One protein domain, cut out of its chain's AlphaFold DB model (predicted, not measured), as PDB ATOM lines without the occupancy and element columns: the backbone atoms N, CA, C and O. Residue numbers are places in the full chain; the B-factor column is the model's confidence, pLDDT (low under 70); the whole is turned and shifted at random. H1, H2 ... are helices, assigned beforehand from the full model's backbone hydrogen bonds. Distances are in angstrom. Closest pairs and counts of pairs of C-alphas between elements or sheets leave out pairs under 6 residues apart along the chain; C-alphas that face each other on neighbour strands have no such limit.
ATOM      1  N   GLU A   2     -40.188   7.594 -35.219       57.26
ATOM      2  CA  GLU A   2     -40.409   8.120 -36.579       57.26
ATOM      3  C   GLU A   2     -40.235   9.643 -36.707       57.26
ATOM      4  O   GLU A   2     -39.610  10.102 -37.651       57.26
ATOM      5  N   ILE A   3     -40.623  10.427 -35.695       66.39
ATOM      6  CA  ILE A   3     -40.484  11.902 -35.717       66.39
ATOM      7  C   ILE A   3     -39.012  12.353 -35.808       66.39
ATOM      8  O   ILE A   3     -38.698  13.353 -36.446       66.39
ATOM      9  N   VAL A   4     -38.085  11.609 -35.195       60.39
ATOM     10  CA  VAL A   4     -36.646  11.932 -35.236       60.39
ATOM     11  C   VAL A   4     -36.040  11.561 -36.591       60.39
ATOM     12  O   VAL A   4     -35.155  12.261 -37.077       60.39
ATOM     13  N   GLN A   5     -36.530  10.487 -37.217       61.13
ATOM     14  CA  GLN A   5     -36.093  10.059 -38.546       61.13
ATOM     15  C   GLN A   5     -36.593  11.016 -39.635       61.13
ATOM     16  O   GLN A   5     -35.804  11.395 -40.497       61.13
ATOM     17  N   ASP A   6     -37.841  11.481 -39.541       63.55
ATOM     18  CA  ASP A   6     -38.415  12.449 -40.483       63.55
ATOM     19  C   ASP A   6     -37.788  13.842 -40.365       63.55
ATOM     20  O   ASP A   6     -37.522  14.495 -41.380       63.55
ATOM     21  N   LEU A   7     -37.481  14.292 -39.142       63.16
ATOM     22  CA  LEU A   7     -36.806  15.574 -38.925       63.16
ATOM     23  C   LEU A   7     -35.354  15.534 -39.418       63.16
ATOM     24  O   LEU A   7     -34.891  16.481 -40.053       63.16
ATOM     25  N   ALA A   8     -34.648  14.423 -39.179       65.01
ATOM     26  CA  ALA A   8     -33.298  14.223 -39.690       65.01
ATOM     27  C   ALA A   8     -33.281  14.134 -41.222       65.01
ATOM     28  O   ALA A   8     -32.422  14.745 -41.842       65.01
ATOM     29  N   ALA A   9     -34.237  13.434 -41.841       64.25
ATOM     30  CA  ALA A   9     -34.327  13.311 -43.297       64.25
ATOM     31  C   ALA A   9     -34.688  14.640 -43.987       64.25
ATOM     32  O   ALA A   9     -34.147  14.939 -45.054       64.25
ATOM     33  N   SER A  10     -35.557  15.448 -43.370       63.78
ATOM     34  CA  SER A  10     -35.975  16.750 -43.908       63.78
ATOM     35  C   SER A  10     -34.872  17.806 -43.773       63.78
ATOM     36  O   SER A  10     -34.544  18.477 -44.748       63.78
ATOM     37  N   ALA A  11     -34.197  17.884 -42.619       61.43
ATOM     38  CA  ALA A  11     -33.082  18.816 -42.411       61.43
ATOM     39  C   ALA A  11     -31.852  18.508 -43.292       61.43
ATOM     40  O   ALA A  11     -31.054  19.400 -43.583       61.43
ATOM     41  N   LEU A  12     -31.691  17.253 -43.731       58.62
ATOM     42  CA  LEU A  12     -30.575  16.821 -44.578       58.62
ATOM     43  C   LEU A  12     -30.784  17.098 -46.070       58.62
ATOM     44  O   LEU A  12     -29.801  17.218 -46.802       58.62
ATOM     45  N   LYS A  13     -32.041  17.178 -46.523       62.12
ATOM     46  CA  LYS A  13     -32.386  17.469 -47.922       62.12
ATOM     47  C   LYS A  13     -32.298  18.955 -48.259       62.12
ATOM     48  O   LYS A  13     -31.912  19.278 -49.378       62.12
ATOM     49  N   ASP A  14     -32.588  19.833 -47.302       67.23
ATOM     50  CA  ASP A  14     -32.672  21.275 -47.562       67.23
ATOM     51  C   ASP A  14     -31.321  22.008 -47.502       67.23
ATOM     52  O   ASP A  14     -31.238  23.165 -47.913       67.23
ATOM     53  N   ASN A  15     -30.235  21.366 -47.040       65.73
ATOM     54  CA  ASN A  15     -28.918  22.009 -46.998       65.73
ATOM     55  C   ASN A  15     -27.776  21.086 -47.478       65.73
ATOM     56  O   ASN A  15     -27.296  20.235 -46.716       65.73
ATOM     57  N   PRO A  16     -27.283  21.262 -48.722       70.57
ATOM     58  CA  PRO A  16     -26.283  20.378 -49.322       70.57
ATOM     59  C   PRO A  16     -24.964  20.318 -48.533       70.57
ATOM     60  O   PRO A  16     -24.297  19.284 -48.560       70.57
ATOM     61  N   TYR A  17     -24.611  21.344 -47.752       69.50
ATOM     62  CA  TYR A  17     -23.415  21.315 -46.900       69.50
ATOM     63  C   TYR A  17     -23.539  20.355 -45.705       69.50
ATOM     64  O   TYR A  17     -22.553  19.727 -45.317       69.50
ATOM     65  N   PHE A  18     -24.743  20.173 -45.150       67.59
ATOM     66  CA  PHE A  18     -24.985  19.206 -44.071       67.59
ATOM     67  C   PHE A  18     -25.105  17.768 -44.591       67.59
ATOM     68  O   PHE A  18     -24.727  16.827 -43.889       67.59
ATOM     69  N   SER A  19     -25.530  17.590 -45.847       69.96
ATOM     70  CA  SER A  19     -25.582  16.274 -46.497       69.96
ATOM     71  C   SER A  19     -24.201  15.599 -46.586       69.96
ATOM     72  O   SER A  19     -24.081  14.396 -46.347       69.96
ATOM     73  N   ALA A  20     -23.133  16.380 -46.804       74.60
ATOM     74  CA  ALA A  20     -21.757  15.881 -46.808       74.60
ATOM     75  C   ALA A  20     -21.311  15.370 -45.422       74.60
ATOM     76  O   ALA A  20     -20.644  14.337 -45.322       74.60
ATOM     77  N   GLY A  21     -21.728  16.047 -44.343       78.48
ATOM     78  CA  GLY A  21     -21.448  15.638 -42.963       78.48
ATOM     79  C   GLY A  21     -22.149  14.334 -42.572       78.48
ATOM     80  O   GLY A  21     -21.530  13.452 -41.972       78.48
ATOM     81  N   ALA A  22     -23.409  14.158 -42.976       81.14
ATOM     82  CA  ALA A  22     -24.115  12.893 -42.777       81.14
ATOM     83  C   ALA A  22     -23.522  11.745 -43.606       81.14
ATOM     84  O   ALA A  22     -23.452  10.619 -43.114       81.14
ATOM     85  N   GLY A  23     -23.031  12.023 -44.820       84.96
ATOM     86  CA  GLY A  23     -22.286  11.050 -45.620       84.96
ATOM     87  C   GLY A  23     -21.033  10.548 -44.897       84.96
ATOM     88  O   GLY A  23     -20.836   9.339 -44.765       84.96
ATOM     89  N   LEU A  24     -20.225  11.461 -44.346       88.88
ATOM     90  CA  LEU A  24     -19.031  11.104 -43.574       88.88
ATOM     91  C   LEU A  24     -19.379  10.307 -42.309       88.88
ATOM     92  O   LEU A  24     -18.716   9.316 -42.002       88.88
ATOM     93  N   PHE A  25     -20.435  10.703 -41.597       89.13
ATOM     94  CA  PHE A  25     -20.911   9.980 -40.420       89.13
ATOM     95  C   PHE A  25     -21.384   8.560 -40.768       89.13
ATOM     96  O   PHE A  25     -21.008   7.604 -40.087       89.13
ATOM     97  N   GLY A  26     -22.137   8.399 -41.861       91.11
ATOM     98  CA  GLY A  26     -22.571   7.096 -42.365       91.11
ATOM     99  C   GLY A  26     -21.395   6.187 -42.732       91.11
ATOM    100  O   GLY A  26     -21.357   5.029 -42.310       91.11
ATOM    101  N   VAL A  27     -20.388   6.721 -43.433       93.85
ATOM    102  CA  VAL A  27     -19.131   6.002 -43.715       93.85
ATOM    103  C   VAL A  27     -18.404   5.641 -42.417       93.85
ATOM    104  O   VAL A  27     -17.890   4.530 -42.291       93.85
ATOM    105  N   GLY A  28     -18.405   6.534 -41.424       94.29
ATOM    106  CA  GLY A  28     -17.835   6.293 -40.100       94.29
ATOM    107  C   GLY A  28     -18.495   5.119 -39.372       94.29
ATOM    108  O   GLY A  28     -17.797   4.208 -38.920       94.29
ATOM    109  N   ILE A  29     -19.831   5.090 -39.316       95.20
ATOM    110  CA  ILE A  29     -20.591   3.962 -38.753       95.20
ATOM    111  C   ILE A  29     -20.300   2.677 -39.534       95.20
ATOM    112  O   ILE A  29     -20.038   1.640 -38.924       95.20
ATOM    113  N   GLY A  30     -20.293   2.740 -40.870       95.84
ATOM    114  CA  GLY A  30     -19.990   1.593 -41.728       95.84
ATOM    115  C   GLY A  30     -18.598   1.011 -41.464       95.84
ATOM    116  O   GLY A  30     -18.454  -0.195 -41.261       95.84
ATOM    117  N   MET A  31     -17.574   1.863 -41.373       96.52
ATOM    118  CA  MET A  31     -16.202   1.461 -41.048       96.52
ATOM    119  C   MET A  31     -16.083   0.887 -39.632       96.52
ATOM    120  O   MET A  31     -15.383  -0.109 -39.423       96.52
ATOM    121  N   ALA A  32     -16.786   1.466 -38.655       95.85
ATOM    122  CA  ALA A  32     -16.816   0.947 -37.290       95.85
ATOM    123  C   ALA A  32     -17.476  -0.444 -37.225       95.85
ATOM    124  O   ALA A  32     -16.927  -1.360 -36.603       95.85
ATOM    125  N   ALA A  33     -18.601  -0.631 -37.922       96.96
ATOM    126  CA  ALA A  33     -19.281  -1.916 -38.035       96.96
ATOM    127  C   ALA A  33     -18.396  -2.965 -38.727       96.96
ATOM    128  O   ALA A  33     -18.239  -4.071 -38.208       96.96
ATOM    129  N   LEU A  34     -17.735  -2.606 -39.834       97.18
ATOM    130  CA  LEU A  34     -16.811  -3.490 -40.552       97.18
ATOM    131  C   LEU A  34     -15.649  -3.946 -39.659       97.18
ATOM    132  O   LEU A  34     -15.319  -5.134 -39.620       97.18
ATOM    133  N   ARG A  35     -15.055  -3.024 -38.890       96.40
ATOM    134  CA  ARG A  35     -13.992  -3.357 -37.932       96.40
ATOM    135  C   ARG A  35     -14.490  -4.341 -36.876       96.40
ATOM    136  O   ARG A  35     -13.782  -5.298 -36.561       96.40
ATOM    137  N   ARG A  36     -15.705  -4.141 -36.356       95.93
ATOM    138  CA  ARG A  36     -16.292  -5.041 -35.356       95.93
ATOM    139  C   ARG A  36     -16.569  -6.428 -35.932       95.93
ATOM    140  O   ARG A  36     -16.221  -7.421 -35.298       95.93
ATOM    141  N   ILE A  37     -17.125  -6.500 -37.140       96.43
ATOM    142  CA  ILE A  37     -17.374  -7.761 -37.851       96.43
ATOM    143  C   ILE A  37     -16.055  -8.501 -38.097       96.43
ATOM    144  O   ILE A  37     -15.958  -9.683 -37.784       96.43
ATOM    145  N   SER A  38     -15.013  -7.805 -38.557       96.25
ATOM    146  CA  SER A  38     -13.683  -8.391 -38.772       96.25
ATOM    147  C   SER A  38     -13.096  -9.003 -37.490       96.25
ATOM    148  O   SER A  38     -12.591 -10.126 -37.506       96.25
ATOM    149  N   GLN A  39     -13.236  -8.323 -36.346       95.74
ATOM    150  CA  GLN A  39     -12.811  -8.856 -35.046       95.74
ATOM    151  C   GLN A  39     -13.579 -10.127 -34.656       95.74
ATOM    152  O   GLN A  39     -12.966 -11.099 -34.210       95.74
ATOM    153  N   VAL A  40     -14.902 -10.142 -34.847       95.61
ATOM    154  CA  VAL A  40     -15.748 -11.309 -34.547       95.61
ATOM    155  C   VAL A  40     -15.423 -12.477 -35.479       95.61
ATOM    156  O   VAL A  40     -15.296 -13.604 -35.010       95.61
ATOM    157  N   ILE A  41     -15.221 -12.221 -36.773       94.46
ATOM    158  CA  ILE A  41     -14.814 -13.244 -37.744       94.46
ATOM    159  C   ILE A  41     -13.469 -13.849 -37.340       94.46
ATOM    160  O   ILE A  41     -13.352 -15.068 -37.285       94.46
ATOM    161  N   ASN A  42     -12.469 -13.031 -36.998       92.48
ATOM    162  CA  ASN A  42     -11.161 -13.527 -36.561       92.48
ATOM    163  C   ASN A  42     -11.283 -14.408 -35.303       92.48
ATOM    164  O   ASN A  42     -10.686 -15.484 -35.236       92.48
ATOM    165  N   LEU A  43     -12.124 -14.009 -34.342       91.49
ATOM    166  CA  LEU A  43     -12.415 -14.816 -33.155       91.49
ATOM    167  C   LEU A  43     -13.078 -16.154 -33.517       91.49
ATOM    168  O   LEU A  43     -12.654 -17.198 -33.026       91.49
ATOM    169  N   LEU A  44     -14.091 -16.143 -34.387       92.01
ATOM    170  CA  LEU A  44     -14.791 -17.354 -34.826       92.01
ATOM    171  C   LEU A  44     -13.875 -18.294 -35.612       92.01
ATOM    172  O   LEU A  44     -13.918 -19.503 -35.398       92.01
ATOM    173  N   VAL A  45     -13.017 -17.752 -36.479       90.43
ATOM    174  CA  VAL A  45     -12.020 -18.530 -37.222       90.43
ATOM    175  C   VAL A  45     -11.064 -19.214 -36.248       90.43
ATOM    176  O   VAL A  45     -10.920 -20.434 -36.304       90.43
ATOM    177  N   ARG A  46     -10.488 -18.459 -35.303       86.76
ATOM    178  CA  ARG A  46      -9.580 -18.999 -34.278       86.76
ATOM    179  C   ARG A  46     -10.242 -20.014 -33.348       86.76
ATOM    180  O   ARG A  46      -9.575 -20.920 -32.867       86.76
ATOM    181  N   ARG A  47     -11.535 -19.862 -33.060       85.58
ATOM    182  CA  ARG A  47     -12.242 -20.759 -32.136       85.58
ATOM    183  C   ARG A  47     -12.772 -22.020 -32.813       85.58
ATOM    184  O   ARG A  47     -12.805 -23.068 -32.185       85.58
ATOM    185  N   ASN A  48     -13.225 -21.917 -34.063       87.51
ATOM    186  CA  ASN A  48     -14.082 -22.935 -34.683       87.51
ATOM    187  C   ASN A  48     -13.566 -23.491 -36.020       87.51
ATOM    188  O   ASN A  48     -14.148 -24.452 -36.539       87.51
ATOM    189  N   LEU A  49     -12.546 -22.872 -36.620       90.65
ATOM    190  CA  LEU A  49     -12.012 -23.252 -37.935       90.65
ATOM    191  C   LEU A  49     -10.514 -23.567 -37.917       90.65
ATOM    192  O   LEU A  49      -9.966 -23.932 -38.960       90.65
TER     193      LEU A  49
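Overview. This is residues 2 to 49 of the 226 residues of the protein "Putative mitochondrial chaperone BCS1" of Schistosoma mansoni (UniProt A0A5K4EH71). Two helices meet at their ends in an open, lopsided V, with a short arm, H1, leading by a tight turn into a long one, H2. H2 makes the length, and most of it sticks out alone, residues 23 to 48. The printed part has 48 residues with two named helices, H1 then H2, and no named strand: all helix. It is extended, with a radius of gyration of the C-alphas of 16.8 A and spans of 50 by 23 by 9 A.

Along the chain. Find C-alpha 2 at (-40.409, 8.120, -36.579); from there H1, residues 2 to 13, runs 16.7 A. Pick up H2, residues 16 to 48, at C-alpha 16, (-26.283, 20.378, -49.322), and go 47.3 A to C-alpha 48 at (-14.082, -22.935, -34.683).

Arrangement. Look at Leu 12 and Ser 19, whose C-alphas, the closest of H1 and H2, are 5.4 A apart. The helices touch only at the corner by their link, H1 with residues 12 to 13 alone and H2 with residues 18 to 22 alone. Their lines stand at a steep tilt of 58 degrees, opposite ways. Every O i to N i+4 pair is within hydrogen-bond range in H1, and 27 of 29 in H2.

Size, cuts and confidence. The C-alphas of Asp 14 and Leu 49, the two farthest apart, are 50.0 A apart. The printed part has no cut, and the link from H1 to H2 is tight. Read the B-factor column for a mean pLDDT of 81.2 over the printed part; it is under 70 at residues 2 to 15 and 17 to 19.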